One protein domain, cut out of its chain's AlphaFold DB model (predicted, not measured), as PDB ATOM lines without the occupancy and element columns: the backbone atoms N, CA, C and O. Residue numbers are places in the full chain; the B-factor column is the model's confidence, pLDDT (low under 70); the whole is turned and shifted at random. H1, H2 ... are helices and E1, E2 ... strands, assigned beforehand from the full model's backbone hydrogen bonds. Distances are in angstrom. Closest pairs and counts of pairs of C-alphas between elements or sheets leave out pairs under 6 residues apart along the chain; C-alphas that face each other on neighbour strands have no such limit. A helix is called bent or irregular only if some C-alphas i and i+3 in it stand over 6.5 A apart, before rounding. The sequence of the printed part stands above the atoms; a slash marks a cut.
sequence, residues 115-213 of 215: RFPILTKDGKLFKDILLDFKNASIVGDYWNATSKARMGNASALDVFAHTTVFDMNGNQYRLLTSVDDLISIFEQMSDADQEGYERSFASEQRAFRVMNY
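This is residues 115 to 213 of the 215 residues of an uncharacterized protein of Nitrosomonas sp. Nm166 (UniProt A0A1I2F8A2). A long helix, H1, runs through the middle of a compact body, with two small strand hairpins, E1 with E2 and E3 with E4, packed on it by way of E1 and E3. H2 folds back beside H1, H3 stands crosswise near the last residues of H1, and the long helix H4 passes E1; residues 205 to 213, of which 205 to 212 belong to H4, stick out from the body as an arm. The printed part has 99 residues, with four named helices and four named strands in the order E1, E2, H1, H2, E3, E4, H3, H4; each sheet has two antiparallel strands. The class is mixed, helices and strands. The whole is compact, with a radius of gyration of the C-alphas of 13.1 A, and spans 37 by 28 by 26 A.

Find C-alpha 115 at (-30.242, -29.171, 12.117), where E1 begins; it runs to residue 119. E2 follows as residues 125 to 131, 15.2 A long. From C-alpha 133 at (-33.071, -28.939, 2.060), H1 runs 26.0 A to residue 150. Next come H2, residues 154 to 160, E3, residues 164 to 166, and E4, residues 172 to 174. H3, residues 179 to 188, is 14.2 A long. H4, residues 191 to 212, runs 31.9 A and ends with C-alpha 212 at (-26.143, -42.843, -1.648).

Begin at the hairpin of E1 and E2, where N 116 and O 129 are 3.0 A apart, within hydrogen-bond range. The closest C-alphas of E1 and H1, Phe 116 and Ala 136, are 7.2 A apart. H1 and H2 form a helical hairpin: residues 142 to 149 of H1 touch H2 at a shallow tilt of 17 degrees, opposite ways, closest at the C-alphas of Ala 145 and Ala 156, 5.1 A. H2 is only just irregular, with C-alphas 156 and 159 7.0 A apart. In the hairpin of E3 and E4, look for N 165 and O 173, 2.8 A apart, within hydrogen-bond range. The closest C-alphas of H1 and E3, Asn 135 and Val 165, are 5.8 A apart. H1 and H3 only just touch, with 3 pairs of C-alphas within 8 A, the closest those of Ala 149 and Val 179 at 6.8 A; they are about perpendicular, at 87 degrees. H3 and H4 are close but not clearly touching, the C-alphas of Phe 186 and Gln 194 being closest at 7.3 A. The closest C-alphas of E1 and H4, Pro 117 and Tyr 197, are 7.6 A apart. H2 and H4 are apart. In H1 and H3 every O i to N i+4 pair is within hydrogen-bond range; in H4 17 of 18 are, and in H2 0 of 3, beside 3 of 4 O i to N i+3 pairs.

Look to Asp 122 and Tyr 213 for the two C-alphas farthest apart, 38.9 A. The printed part has no cut, and its links between named elements are tight. Residues 195 to 197 and 199 to 213 have pLDDT under 70; the mean of the printed part is 83.3.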
ATOM      1  N   ARG A 115     -30.615 -30.151  11.097       90.25
ATOM      2  CA  ARG A 115     -30.242 -29.171  12.117       90.25
ATOM      3  C   ARG A 115     -28.762 -28.887  11.970       90.25
ATOM      4  O   ARG A 115     -27.971 -29.815  12.064       90.25
ATOM      5  N   PHE A 116     -28.414 -27.625  11.762       87.88
ATOM      6  CA  PHE A 116     -27.022 -27.216  11.632       87.88
ATOM      7  C   PHE A 116     -26.672 -26.111  12.622       87.88
ATOM      8  O   PHE A 116     -27.501 -25.232  12.877       87.88
ATOM      9  N   PRO A 117     -25.429 -26.091  13.130       90.25
ATOM     10  CA  PRO A 117     -24.870 -24.865  13.657       90.25
ATOM     11  C   PRO A 117     -24.650 -23.858  12.517       90.25
ATOM     12  O   PRO A 117     -24.276 -24.235  11.403       90.25
ATOM     13  N   ILE A 118     -24.851 -22.571  12.794       91.75
ATOM     14  CA  ILE A 118     -24.555 -21.478  11.861       91.75
ATOM     15  C   ILE A 118     -23.634 -20.476  12.543       91.75
ATOM     16  O   ILE A 118     -23.997 -19.884  13.560       91.75
ATOM     17  N   LEU A 119     -22.463 -20.257  11.943       91.38
ATOM     18  CA  LEU A 119     -21.551 -19.192  12.332       91.38
ATOM     19  C   LEU A 119     -21.812 -17.950  11.479       91.38
ATOM     20  O   LEU A 119     -21.668 -17.966  10.253       91.38
ATOM     21  N   THR A 120     -22.249 -16.881  12.132       93.12
ATOM     22  CA  THR A 120     -22.614 -15.635  11.454       93.12
ATOM     23  C   THR A 120     -21.422 -14.710  11.264       93.12
ATOM     24  O   THR A 120     -20.450 -14.783  12.009       93.12
ATOM     25  N   LYS A 121     -21.526 -13.792  10.298       90.62
ATOM     26  CA  LYS A 121     -20.522 -12.753  10.026       90.62
ATOM     27  C   LYS A 121     -20.111 -11.964  11.276       90.62
ATOM     28  O   LYS A 121     -18.965 -11.553  11.367       90.62
ATOM     29  N   ASP A 122     -21.019 -11.791  12.231       88.81
ATOM     30  CA  ASP A 122     -20.757 -11.064  13.480       88.81
ATOM     31  C   ASP A 122     -20.081 -11.944  14.554       88.81
ATOM     32  O   ASP A 122     -20.094 -11.606  15.735       88.81
ATOM     33  N   GLY A 123     -19.573 -13.121  14.172       87.25
ATOM     34  CA  GLY A 123     -18.889 -14.071  15.049       87.25
ATOM     35  C   GLY A 123     -19.804 -14.875  15.977       87.25
ATOM     36  O   GLY A 123     -19.326 -15.632  16.815       87.25
ATOM     37  N   LYS A 124     -21.131 -14.747  15.848       89.88
ATOM     38  CA  LYS A 124     -22.082 -15.475  16.705       89.88
ATOM     39  C   LYS A 124     -22.363 -16.867  16.157       89.88
ATOM     40  O   LYS A 124     -22.776 -16.994  14.999       89.88
ATOM     41  N   LEU A 125     -22.213 -17.872  17.017       89.44
ATOM     42  CA  LEU A 125     -22.573 -19.261  16.750       89.44
ATOM     43  C   LEU A 125     -23.997 -19.553  17.236       89.44
ATOM     44  O   LEU A 125     -24.280 -19.528  18.434       89.44
ATOM     45  N   PHE A 126     -24.888 -19.872  16.305       90.44
ATOM     46  CA  PHE A 126     -26.237 -20.344  16.600       90.44
ATOM     47  C   PHE A 126     -26.276 -21.864  16.483       90.44
ATOM     48  O   PHE A 126     -25.961 -22.401  15.425       90.44
ATOM     49  N   LYS A 127     -26.656 -22.554  17.559       88.62
ATOM     50  CA  LYS A 127     -26.727 -24.022  17.611       88.62
ATOM     51  C   LYS A 127     -28.118 -24.510  17.190       88.62
ATOM     52  O   LYS A 127     -29.103 -23.799  17.379       88.62
ATOM     53  N   ASP A 128     -28.181 -25.716  16.628       87.44
ATOM     54  CA  ASP A 128     -29.424 -26.447  16.322       87.44
ATOM     55  C   ASP A 128     -30.454 -25.707  15.450       87.44
ATOM     56  O   ASP A 128     -31.669 -25.854  15.623       87.44
ATOM     57  N   ILE A 129     -29.993 -24.937  14.461       93.31
ATOM     58  CA  ILE A 129     -30.893 -24.223  13.556       93.31
ATOM     59  C   ILE A 129     -31.555 -25.204  12.588       93.31
ATOM     60  O   ILE A 129     -30.889 -25.912  11.833       93.31
ATOM     61  N   LEU A 130     -32.891 -25.224  12.595       94.62
ATOM     62  CA  LEU A 130     -33.704 -26.010  11.669       94.62
ATOM     63  C   LEU A 130     -33.636 -25.404  10.267       94.62
ATOM     64  O   LEU A 130     -34.055 -24.259  10.066       94.62
ATOM     65  N   LEU A 131     -33.179 -26.197   9.300       94.81
ATOM     66  CA  LEU A 131     -33.024 -25.781   7.908       94.81
ATOM     67  C   LEU A 131     -33.849 -26.645   6.953       94.81
ATOM     68  O   LEU A 131     -34.086 -27.835   7.184       94.81
ATOM     69  N   ASP A 132     -34.263 -26.028   5.849       95.50
ATOM     70  CA  ASP A 132     -34.787 -26.740   4.685       95.50
ATOM     71  C   ASP A 132     -33.673 -27.397   3.866       95.50
ATOM     72  O   ASP A 132     -32.491 -27.189   4.135       95.50
ATOM     73  N   PHE A 133     -34.039 -28.185   2.855       94.31
ATOM     74  CA  PHE A 133     -33.071 -28.939   2.060       94.31
ATOM     75  C   PHE A 133     -32.006 -28.055   1.395       94.31
ATOM     76  O   PHE A 133     -30.816 -28.369   1.445       94.31
ATOM     77  N   LYS A 134     -32.415 -26.927   0.809       95.19
ATOM     78  CA  LYS A 134     -31.512 -26.033   0.078       95.19
ATOM     79  C   LYS A 134     -30.542 -25.336   1.023       95.19
ATOM     80  O   LYS A 134     -29.343 -25.300   0.762       95.19
ATOM     81  N   ASN A 135     -31.056 -24.782   2.118       95.94
ATOM     82  CA  ASN A 135     -30.238 -24.097   3.115       95.94
ATOM     83  C   ASN A 135     -29.319 -25.067   3.862       95.94
ATOM     84  O   ASN A 135     -28.165 -24.728   4.101       95.94
ATOM     85  N   ALA A 136     -29.792 -26.277   4.167       94.31
ATOM     86  CA  ALA A 136     -28.974 -27.339   4.743       94.31
ATOM     87  C   ALA A 136     -27.779 -27.678   3.842       94.31
ATOM     88  O   ALA A 136     -26.652 -27.731   4.324       94.31
ATOM     89  N   SER A 137     -28.003 -27.828   2.530       93.44
ATOM     90  CA  SER A 137     -26.918 -28.067   1.569       93.44
ATOM     91  C   SER A 137     -25.890 -26.933   1.575       93.44
ATOM     92  O   SER A 137     -24.698 -27.193   1.683       93.44
ATOM     93  N   ILE A 138     -26.349 -25.677   1.520       95.12
ATOM     94  CA  ILE A 138     -25.471 -24.496   1.538       95.12
ATOM     95  C   ILE A 138     -24.621 -24.463   2.811       95.12
ATOM     96  O   ILE A 138     -23.429 -24.173   2.743       95.12
ATOM     97  N   VAL A 139     -25.224 -24.744   3.968       94.19
ATOM     98  CA  VAL A 139     -24.510 -24.744   5.250       94.19
ATOM     99  C   VAL A 139     -23.518 -25.906   5.330       94.19
ATOM    100  O   VAL A 139     -22.399 -25.705   5.793       94.19
ATOM    101  N   GLY A 140     -23.863 -27.087   4.813       91.69
ATOM    102  CA  GLY A 140     -22.924 -28.205   4.691       91.69
ATOM    103  C   GLY A 140     -21.700 -27.861   3.833       91.69
ATOM    104  O   GLY A 140     -20.562 -28.077   4.256       91.69
ATOM    105  N   ASP A 141     -21.915 -27.256   2.660       94.12
ATOM    106  CA  ASP A 141     -20.834 -26.816   1.768       94.12
ATOM    107  C   ASP A 141     -19.964 -25.732   2.416       94.12
ATOM    108  O   ASP A 141     -18.733 -25.790   2.350       94.12
ATOM    109  N   TYR A 142     -20.601 -24.770   3.087       94.69
ATOM    110  CA  TYR A 142     -19.931 -23.713   3.840       94.69
ATOM    111  C   TYR A 142     -18.995 -24.274   4.910       94.69
ATOM    112  O   TYR A 142     -17.847 -23.844   5.042       94.69
ATOM    113  N   TRP A 143     -19.452 -25.264   5.666       90.69
ATOM    114  CA  TRP A 143     -18.623 -25.858   6.700       90.69
ATOM    115  C   TRP A 143     -17.478 -26.709   6.138       90.69
ATOM    116  O   TRP A 143     -16.374 -26.712   6.683       90.69
ATOM    117  N   ASN A 144     -17.684 -27.369   4.998       90.81
ATOM    118  CA  ASN A 144     -16.593 -28.032   4.287       90.81
ATOM    119  C   ASN A 144     -15.535 -27.013   3.812       90.81
ATOM    120  O   ASN A 144     -14.331 -27.246   3.935       90.81
ATOM    121  N   ALA A 145     -15.971 -25.848   3.324       93.06
ATOM    122  CA  ALA A 145     -15.081 -24.743   2.970       93.06
ATOM    123  C   ALA A 145     -14.347 -24.162   4.187       93.06
ATOM    124  O   ALA A 145     -13.147 -23.912   4.111       93.06
ATOM    125  N   THR A 146     -15.031 -24.036   5.323       91.31
ATOM    126  CA  THR A 146     -14.458 -23.624   6.613       91.31
ATOM    127  C   THR A 146     -13.312 -24.545   7.043       91.31
ATOM    128  O   THR A 146     -12.227 -24.075   7.387       91.31
ATOM    129  N   SER A 147     -13.510 -25.863   6.944       89.50
ATOM    130  CA  SER A 147     -12.467 -26.856   7.233       89.50
ATOM    131  C   SER A 147     -11.240 -26.686   6.324       89.50
ATOM    132  O   SER A 147     -10.106 -26.669   6.802       89.50
ATOM    133  N   LYS A 148     -11.453 -26.468   5.018       90.12
ATOM    134  CA  LYS A 148     -10.369 -26.207   4.053       90.12
ATOM    135  C   LYS A 148      -9.637 -24.893   4.327       90.12
ATOM    136  O   LYS A 148      -8.414 -24.852   4.215       90.12
ATOM    137  N   ALA A 149     -10.366 -23.842   4.696       91.75
ATOM    138  CA  ALA A 149      -9.785 -22.553   5.055       91.75
ATOM    139  C   ALA A 149      -8.867 -22.672   6.272       91.75
ATOM    140  O   ALA A 149      -7.744 -22.173   6.236       91.75
ATOM    141  N   ARG A 150      -9.276 -23.448   7.284       87.62
ATOM    142  CA  ARG A 150      -8.443 -23.757   8.456       87.62
ATOM    143  C   ARG A 150      -7.164 -24.529   8.103       87.62
ATOM    144  O   ARG A 150      -6.158 -24.382   8.780       87.62
ATOM    145  N   MET A 151      -7.185 -25.327   7.035       89.25
ATOM    146  CA  MET A 151      -6.004 -26.028   6.506       89.25
ATOM    147  C   MET A 151      -5.124 -25.150   5.593       89.25
ATOM    148  O   MET A 151      -4.197 -25.661   4.968       89.25
ATOM    149  N   GLY A 152      -5.408 -23.847   5.488       90.12
ATOM    150  CA  GLY A 152      -4.607 -22.881   4.733       90.12
ATOM    151  C   GLY A 152      -5.195 -22.458   3.384       90.12
ATOM    152  O   GLY A 152      -4.616 -21.605   2.715       90.12
ATOM    153  N   ASN A 153      -6.352 -22.989   2.966       93.50
ATOM    154  CA  ASN A 153      -7.013 -22.548   1.733       93.50
ATOM    155  C   ASN A 153      -8.056 -21.449   2.000       93.50
ATOM    156  O   ASN A 153      -9.262 -21.699   1.941       93.50
ATOM    157  N   ALA A 154      -7.588 -20.229   2.266       90.56
ATOM    158  CA  ALA A 154      -8.441 -19.077   2.573       90.56
ATOM    159  C   ALA A 154      -9.519 -18.799   1.506       90.56
ATOM    160  O   ALA A 154     -10.666 -18.509   1.842       90.56
ATOM    161  N   SER A 155      -9.179 -18.978   0.223       93.94
ATOM    162  CA  SER A 155     -10.082 -18.704  -0.908       93.94
ATOM    163  C   SER A 155     -11.340 -19.584  -0.941       93.94
ATOM    164  O   SER A 155     -12.313 -19.270  -1.625       93.94
ATOM    165  N   ALA A 156     -11.366 -20.683  -0.175       93.19
ATOM    166  CA  ALA A 156     -12.528 -21.563  -0.092       93.19
ATOM    167  C   ALA A 156     -13.793 -20.843   0.418       93.19
ATOM    168  O   ALA A 156     -14.904 -21.264   0.087       93.19
ATOM    169  N   LEU A 157     -13.642 -19.767   1.200       94.25
ATOM    170  CA  LEU A 157     -14.761 -19.020   1.781       94.25
ATOM    171  C   LEU A 157     -15.326 -17.923   0.867       94.25
ATOM    172  O   LEU A 157     -16.447 -17.468   1.103       94.25
ATOM    173  N   ASP A 158     -14.623 -17.538  -0.202       92.50
ATOM    174  CA  ASP A 158     -14.996 -16.395  -1.051       92.50
ATOM    175  C   ASP A 158     -16.388 -16.554  -1.678       92.50
ATOM    176  O   ASP A 158     -17.165 -15.599  -1.775       92.50
ATOM    177  N   VAL A 159     -16.756 -17.792  -2.024       94.12
ATOM    178  CA  VAL A 159     -18.067 -18.145  -2.599       94.12
ATOM    179  C   VAL A 159     -19.226 -17.795  -1.648       94.12
ATOM    180  O   VAL A 159     -20.360 -17.608  -2.092       94.12
ATOM    181  N   PHE A 160     -18.960 -17.652  -0.346       94.69
ATOM    182  CA  PHE A 160     -19.970 -17.403   0.682       94.69
ATOM    183  C   PHE A 160     -20.058 -15.941   1.148       94.69
ATOM    184  O   PHE A 160     -20.931 -15.626   1.958       94.69
ATOM    185  N   ALA A 161     -19.239 -15.020   0.623       89.12
ATOM    186  CA  ALA A 161     -19.109 -13.643   1.139       89.12
ATOM    187  C   ALA A 161     -20.436 -12.849   1.193       89.12
ATOM    188  O   ALA A 161     -20.638 -11.952   2.029       89.12
ATOM    189  N   HIS A 162     -21.373 -13.192   0.310       87.94
ATOM    190  CA  HIS A 162     -22.707 -12.589   0.216       87.94
ATOM    191  C   HIS A 162     -23.843 -13.594   0.431       87.94
ATOM    192  O   HIS A 162     -25.011 -13.269   0.206       87.94
ATOM    193  N   THR A 163     -23.521 -14.804   0.882       92.12
ATOM    194  CA  THR A 163     -24.504 -15.861   1.081       92.12
ATOM    195  C   THR A 163     -25.299 -15.610   2.355       92.12
ATOM    196  O   THR A 163     -24.752 -15.381   3.435       92.12
ATOM    197  N   THR A 164     -26.623 -15.633   2.202       93.88
ATOM    198  CA  THR A 164     -27.587 -15.528   3.299       93.88
ATOM    199  C   THR A 164     -28.391 -16.814   3.363       93.88
ATOM    200  O   THR A 164     -28.978 -17.232   2.364       93.88
ATOM    201  N   VAL A 165     -28.413 -17.418   4.542       94.94
ATOM    202  CA  VAL A 165     -29.145 -18.643   4.855       94.94
ATOM    203  C   VAL A 165     -30.414 -18.275   5.612       94.94
ATOM    204  O   VAL A 165     -30.409 -17.356   6.431       94.94
ATOM    205  N   PHE A 166     -31.503 -18.984   5.330       95.62
ATOM    206  CA  PHE A 166     -32.783 -18.808   6.013       95.62
ATOM    207  C   PHE A 166     -33.100 -20.035   6.864       95.62
ATOM    208  O   PHE A 166     -32.974 -21.161   6.379       95.62
ATOM    209  N   ASP A 167     -33.554 -19.826   8.099       95.75
ATOM    210  CA  ASP A 167     -34.140 -20.911   8.889       95.75
ATOM    211  C   ASP A 167     -35.619 -21.147   8.551       95.75
ATOM    212  O   ASP A 167     -36.266 -20.376   7.837       95.75
ATOM    213  N   MET A 168     -36.179 -22.222   9.108       94.38
ATOM    214  CA  MET A 168     -37.595 -22.576   8.946       94.38
ATOM    215  C   MET A 168     -38.570 -21.502   9.467       94.38
ATOM    216  O   MET A 168     -39.739 -21.494   9.077       94.38
ATOM    217  N   ASN A 169     -38.106 -20.582  10.319       93.12
ATOM    218  CA  ASN A 169     -38.885 -19.458  10.842       93.12
ATOM    219  C   ASN A 169     -38.755 -18.188   9.981       93.12
ATOM    220  O   ASN A 169     -39.474 -17.212  10.225       93.12
ATOM    221  N   GLY A 170     -37.877 -18.200   8.974       92.56
ATOM    222  CA  GLY A 170     -37.571 -17.075   8.098       92.56
ATOM    223  C   GLY A 170     -36.533 -16.100   8.652       92.56
ATOM    224  O   GLY A 170     -36.375 -15.023   8.073       92.56
ATOM    225  N   ASN A 171     -35.836 -16.441   9.740       94.94
ATOM    226  CA  ASN A 171     -34.706 -15.645  10.210       94.94
ATOM    227  C   ASN A 171     -33.537 -15.787   9.233       94.94
ATOM    228  O   ASN A 171     -33.332 -16.849   8.643       94.94
ATOM    229  N   GLN A 172     -32.786 -14.701   9.065       94.38
ATOM    230  CA  GLN A 172     -31.706 -14.592   8.090       94.38
ATOM    231  C   GLN A 172     -30.354 -14.609   8.785       94.38
ATOM    232  O   GLN A 172     -30.141 -13.871   9.747       94.38
ATOM    233  N   TYR A 173     -29.429 -15.390   8.241       94.75
ATOM    234  CA  TYR A 173     -28.076 -15.531   8.754       94.75
ATOM    235  C   TYR A 173     -27.087 -15.297   7.620       94.75
ATOM    236  O   TYR A 173     -27.088 -16.019   6.622       94.75
ATOM    237  N   ARG A 174     -26.234 -14.279   7.760       95.19
ATOM    238  CA  ARG A 174     -25.109 -14.067   6.846       95.19
ATOM    239  C   ARG A 174     -23.907 -14.840   7.363       95.19
ATOM    240  O   ARG A 174     -23.548 -14.666   8.525       95.19
ATOM    241  N   LEU A 175     -23.306 -15.663   6.512       93.94
ATOM    242  CA  LEU A 175     -22.205 -16.549   6.895       93.94
ATOM    243  C   LEU A 175     -20.902 -15.769   7.137       93.94
ATOM    244  O   LEU A 175     -20.646 -14.752   6.479       93.94
ATOM    245  N   LEU A 176     -20.099 -16.237   8.097       93.44
ATOM    246  CA  LEU A 176     -18.746 -15.728   8.328       93.44
ATOM    247  C   LEU A 176     -17.834 -16.131   7.168       93.44
ATOM    248  O   LEU A 176     -17.911 -17.244   6.676       93.44
ATOM    249  N   THR A 177     -16.972 -15.231   6.708       94.12
ATOM    250  CA  THR A 177     -16.028 -15.526   5.607       94.12
ATOM    251  C   THR A 177     -14.612 -15.027   5.862       94.12
ATOM    252  O   THR A 177     -13.708 -15.346   5.100       94.12
ATOM    253  N   SER A 178     -14.407 -14.279   6.947       92.81
ATOM    254  CA  SER A 178     -13.088 -13.845   7.396       92.81
ATOM    255  C   SER A 178     -12.366 -15.021   8.045       92.81
ATOM    256  O   SER A 178     -12.877 -15.610   8.997       92.81
ATOM    257  N   VAL A 179     -11.201 -15.380   7.505       91.44
ATOM    258  CA  VAL A 179     -10.387 -16.497   8.010       91.44
ATOM    259  C   VAL A 179      -9.786 -16.161   9.372       91.44
ATOM    260  O   VAL A 179      -9.776 -17.021  10.246       91.44
ATOM    261  N   ASP A 180      -9.356 -14.917   9.581       89.94
ATOM    262  CA  ASP A 180      -8.781 -14.482  10.858       89.94
ATOM    263  C   ASP A 180      -9.827 -14.545  11.979       89.94
ATOM    264  O   ASP A 180      -9.572 -15.114  13.042       89.94
ATOM    265  N   ASP A 181     -11.044 -14.058  11.707       90.31
ATOM    266  CA  ASP A 181     -12.157 -14.146  12.660       90.31
ATOM    267  C   ASP A 181     -12.530 -15.608  12.924       90.31
ATOM    268  O   ASP A 181     -12.799 -15.991  14.058       90.31
ATOM    269  N   LEU A 182     -12.527 -16.442  11.880       89.81
ATOM    270  CA  LEU A 182     -12.816 -17.865  11.996       89.81
ATOM    271  C   LEU A 182     -11.818 -18.560  12.931       89.81
ATOM    272  O   LEU A 182     -12.242 -19.272  13.839       89.81
ATOM    273  N   ILE A 183     -10.514 -18.346  12.725       88.19
ATOM    274  CA  ILE A 183      -9.450 -18.915  13.566       88.19
ATOM    275  C   ILE A 183      -9.615 -18.436  15.007       88.19
ATOM    276  O   ILE A 183      -9.678 -19.264  15.913       88.19
ATOM    277  N   SER A 184      -9.788 -17.126  15.209       88.38
ATOM    278  CA  SER A 184      -9.965 -16.545  16.542       88.38
ATOM    279  C   SER A 184     -11.176 -17.129  17.278       88.38
ATOM    280  O   SER A 184     -11.093 -17.436  18.466       88.38
ATOM    281  N   ILE A 185     -12.290 -17.344  16.573       88.00
ATOM    282  CA  ILE A 185     -13.491 -17.953  17.149       88.00
ATOM    283  C   ILE A 185     -13.231 -19.408  17.534       88.00
ATOM    284  O   ILE A 185     -13.602 -19.800  18.634       88.00
ATOM    285  N   PHE A 186     -12.584 -20.206  16.678       84.62
ATOM    286  CA  PHE A 186     -12.270 -21.601  17.012       84.62
ATOM    287  C   PHE A 186     -11.323 -21.720  18.208       84.62
ATOM    288  O   PHE A 186     -11.517 -22.613  19.023       84.62
ATOM    289  N   GLU A 187     -10.348 -20.822  18.351       86.75
ATOM    290  CA  GLU A 187      -9.446 -20.791  19.513       86.75
ATOM    291  C   GLU A 187     -10.163 -20.413  20.819       86.75
ATOM    292  O   GLU A 187      -9.734 -20.808  21.902       86.75
ATOM    293  N   GLN A 188     -11.256 -19.651  20.730       84.88
ATOM    294  CA  GLN A 188     -12.071 -19.234  21.875       84.88
ATOM    295  C   GLN A 188     -13.247 -20.178  22.164       84.88
ATOM    296  O   GLN A 188     -13.913 -20.033  23.194       84.88
ATOM    297  N   MET A 189     -13.549 -21.115  21.261       81.94
ATOM    298  CA  MET A 189     -14.625 -22.080  21.458       81.94
ATOM    299  C   MET A 189     -14.266 -23.044  22.588       81.94
ATOM    300  O   MET A 189     -13.127 -23.477  22.731       81.94
ATOM    301  N   SER A 190     -15.264 -23.399  23.397       80.75
ATOM    302  CA  SER A 190     -15.079 -24.459  24.387       80.75
ATOM    303  C   SER A 190     -14.881 -25.806  23.694       80.75
ATOM    304  O   SER A 190     -15.460 -26.039  22.629       80.75
ATOM    305  N   ASP A 191     -14.157 -26.724  24.337       78.31
ATOM    306  CA  ASP A 191     -13.969 -28.091  23.833       78.31
ATOM    307  C   ASP A 191     -15.306 -28.769  23.501       78.31
ATOM    308  O   ASP A 191     -15.425 -29.454  22.493       78.31
ATOM    309  N   ALA A 192     -16.355 -28.513  24.293       74.88
ATOM    310  CA  ALA A 192     -17.698 -29.040  24.048       74.88
ATOM    311  C   ALA A 192     -18.334 -28.497  22.755       74.88
ATOM    312  O   ALA A 192     -19.064 -29.212  22.066       74.88
ATOM    313  N   ASP A 193     -18.057 -27.243  22.408       73.62
ATOM    314  CA  ASP A 193     -18.582 -26.608  21.200       73.62
ATOM    315  C   ASP A 193     -17.784 -27.008  19.965       73.62
ATOM    316  O   ASP A 193     -18.360 -27.198  18.889       73.62
ATOM    317  N   GLN A 194     -16.476 -27.197  20.129       72.19
ATOM    318  CA  GLN A 194     -15.614 -27.767  19.106       72.19
ATOM    319  C   GLN A 194     -15.965 -29.237  18.842       72.19
ATOM    320  O   GLN A 194     -16.060 -29.651  17.690       72.19
ATOM    321  N   GLU A 195     -16.257 -30.015  19.882       68.25
ATOM    322  CA  GLU A 195     -16.706 -31.397  19.740       68.25
ATOM    323  C   GLU A 195     -18.114 -31.463  19.132       68.25
ATOM    324  O   GLU A 195     -18.385 -32.309  18.285       68.25
ATOM    325  N   GLY A 196     -19.012 -30.539  19.493       66.12
ATOM    326  CA  GLY A 196     -20.313 -30.382  18.838       66.12
ATOM    327  C   GLY A 196     -20.169 -30.109  17.339       66.12
ATOM    328  O   GLY A 196     -20.833 -30.761  16.532       66.12
ATOM    329  N   TYR A 197     -19.245 -29.216  16.970       69.81
ATOM    330  CA  TYR A 197     -18.838 -28.984  15.586       69.81
ATOM    331  C   TYR A 197     -18.354 -30.293  14.941       69.81
ATOM    332  O   TYR A 197     -18.960 -30.751  13.975       69.81
ATOM    333  N   GLU A 198     -17.345 -30.963  15.499       70.75
ATOM    334  CA  GLU A 198     -16.761 -32.183  14.923       70.75
ATOM    335  C   GLU A 198     -17.767 -33.338  14.805       70.75
ATOM    336  O   GLU A 198     -17.788 -34.037  13.788       70.75
ATOM    337  N   ARG A 199     -18.657 -33.509  15.791       66.81
ATOM    338  CA  ARG A 199     -19.725 -34.517  15.768       66.81
ATOM    339  C   ARG A 199     -20.723 -34.251  14.652       66.81
ATOM    340  O   ARG A 199     -21.068 -35.205  13.957       66.81
ATOM    341  N   SER A 200     -21.145 -33.000  14.438       62.81
ATOM    342  CA  SER A 200     -22.030 -32.647  13.319       62.81
ATOM    343  C   SER A 200     -21.429 -33.068  11.971       62.81
ATOM    344  O   SER A 200     -22.151 -33.596  11.127       62.81
ATOM    345  N   PHE A 201     -20.104 -32.973  11.791       61.91
ATOM    346  CA  PHE A 201     -19.429 -33.448  10.572       61.91
ATOM    347  C   PHE A 201     -19.228 -34.964  10.529       61.91
ATOM    348  O   PHE A 201     -19.418 -35.578   9.476       61.91
ATOM    349  N   ALA A 202     -18.881 -35.593  11.653       58.50
ATOM    350  CA  ALA A 202     -18.643 -37.034  11.723       58.50
ATOM    351  C   ALA A 202     -19.935 -37.858  11.555       58.50
ATOM    352  O   ALA A 202     -19.914 -38.924  10.928       58.50
ATOM    353  N   SER A 203     -21.070 -37.377  12.078       54.16
ATOM    354  CA  SER A 203     -22.363 -38.056  11.946       54.16
ATOM    355  C   SER A 203     -22.997 -37.859  10.571       54.16
ATOM    356  O   SER A 203     -23.586 -38.797  10.028       54.16
ATOM    357  N   GLU A 204     -22.849 -36.680   9.959       48.91
ATOM    358  CA  GLU A 204     -23.457 -36.411   8.653       48.91
ATOM    359  C   GLU A 204     -22.674 -36.998   7.481       48.91
ATOM    360  O   GLU A 204     -23.297 -37.469   6.529       48.91
ATOM    361  N   GLN A 205     -21.341 -37.111   7.564       45.72
ATOM    362  CA  GLN A 205     -20.577 -37.887   6.577       45.72
ATOM    363  C   GLN A 205     -21.019 -39.360   6.532       45.72
ATOM    364  O   GLN A 205     -20.982 -39.980   5.467       45.72
ATOM    365  N   ARG A 206     -21.492 -39.918   7.658       43.84
ATOM    366  CA  ARG A 206     -22.106 -41.256   7.695       43.84
ATOM    367  C   ARG A 206     -23.533 -41.244   7.148       43.84
ATOM    368  O   ARG A 206     -23.854 -42.095   6.323       43.84
ATOM    369  N   ALA A 207     -24.369 -40.280   7.537       42.66
ATOM    370  CA  ALA A 207     -25.761 -40.206   7.084       42.66
ATOM    371  C   ALA A 207     -25.901 -39.938   5.569       42.66
ATOM    372  O   ALA A 207     -26.755 -40.539   4.919       42.66
ATOM    373  N   PHE A 208     -25.036 -39.106   4.977       39.38
ATOM    374  CA  PHE A 208     -25.014 -38.869   3.528       39.38
ATOM    375  C   PHE A 208     -24.409 -40.037   2.736       39.38
ATOM    376  O   PHE A 208     -24.882 -40.319   1.636       39.38
ATOM    377  N   ARG A 209     -23.422 -40.768   3.284       37.88
ATOM    378  CA  ARG A 209     -22.922 -42.002   2.646       37.88
ATOM    379  C   ARG A 209     -23.997 -43.080   2.588       37.88
ATOM    380  O   ARG A 209     -24.179 -43.676   1.537       37.88
ATOM    381  N   VAL A 210     -24.725 -43.310   3.679       38.69
ATOM    382  CA  VAL A 210     -25.750 -44.369   3.736       38.69
ATOM    383  C   VAL A 210     -26.905 -44.103   2.758       38.69
ATOM    384  O   VAL A 210     -27.428 -45.043   2.171       38.69
ATOM    385  N   MET A 211     -27.248 -42.838   2.492       37.59
ATOM    386  CA  MET A 211     -28.318 -42.479   1.547       37.59
ATOM    387  C   MET A 211     -27.924 -42.615   0.063       37.59
ATOM    388  O   MET A 211     -28.810 -42.709  -0.777       37.59
ATOM    389  N   ASN A 212     -26.626 -42.671  -0.269       36.44
ATOM    390  CA  ASN A 212     -26.143 -42.843  -1.648       36.44
ATOM    391  C   ASN A 212     -25.843 -44.307  -2.034       36.44
ATOM    392  O   ASN A 212     -25.530 -44.567  -3.190       36.44
ATOM    393  N   TYR A 213     -25.950 -45.258  -1.096       37.22
ATOM    394  CA  TYR A 213     -25.814 -46.704  -1.363       37.22
ATOM    395  C   TYR A 213     -27.150 -47.468  -1.309       37.22
ATOM    396  O   TYR A 213     -27.156 -48.689  -1.421       37.22
TER     397      TYR A 213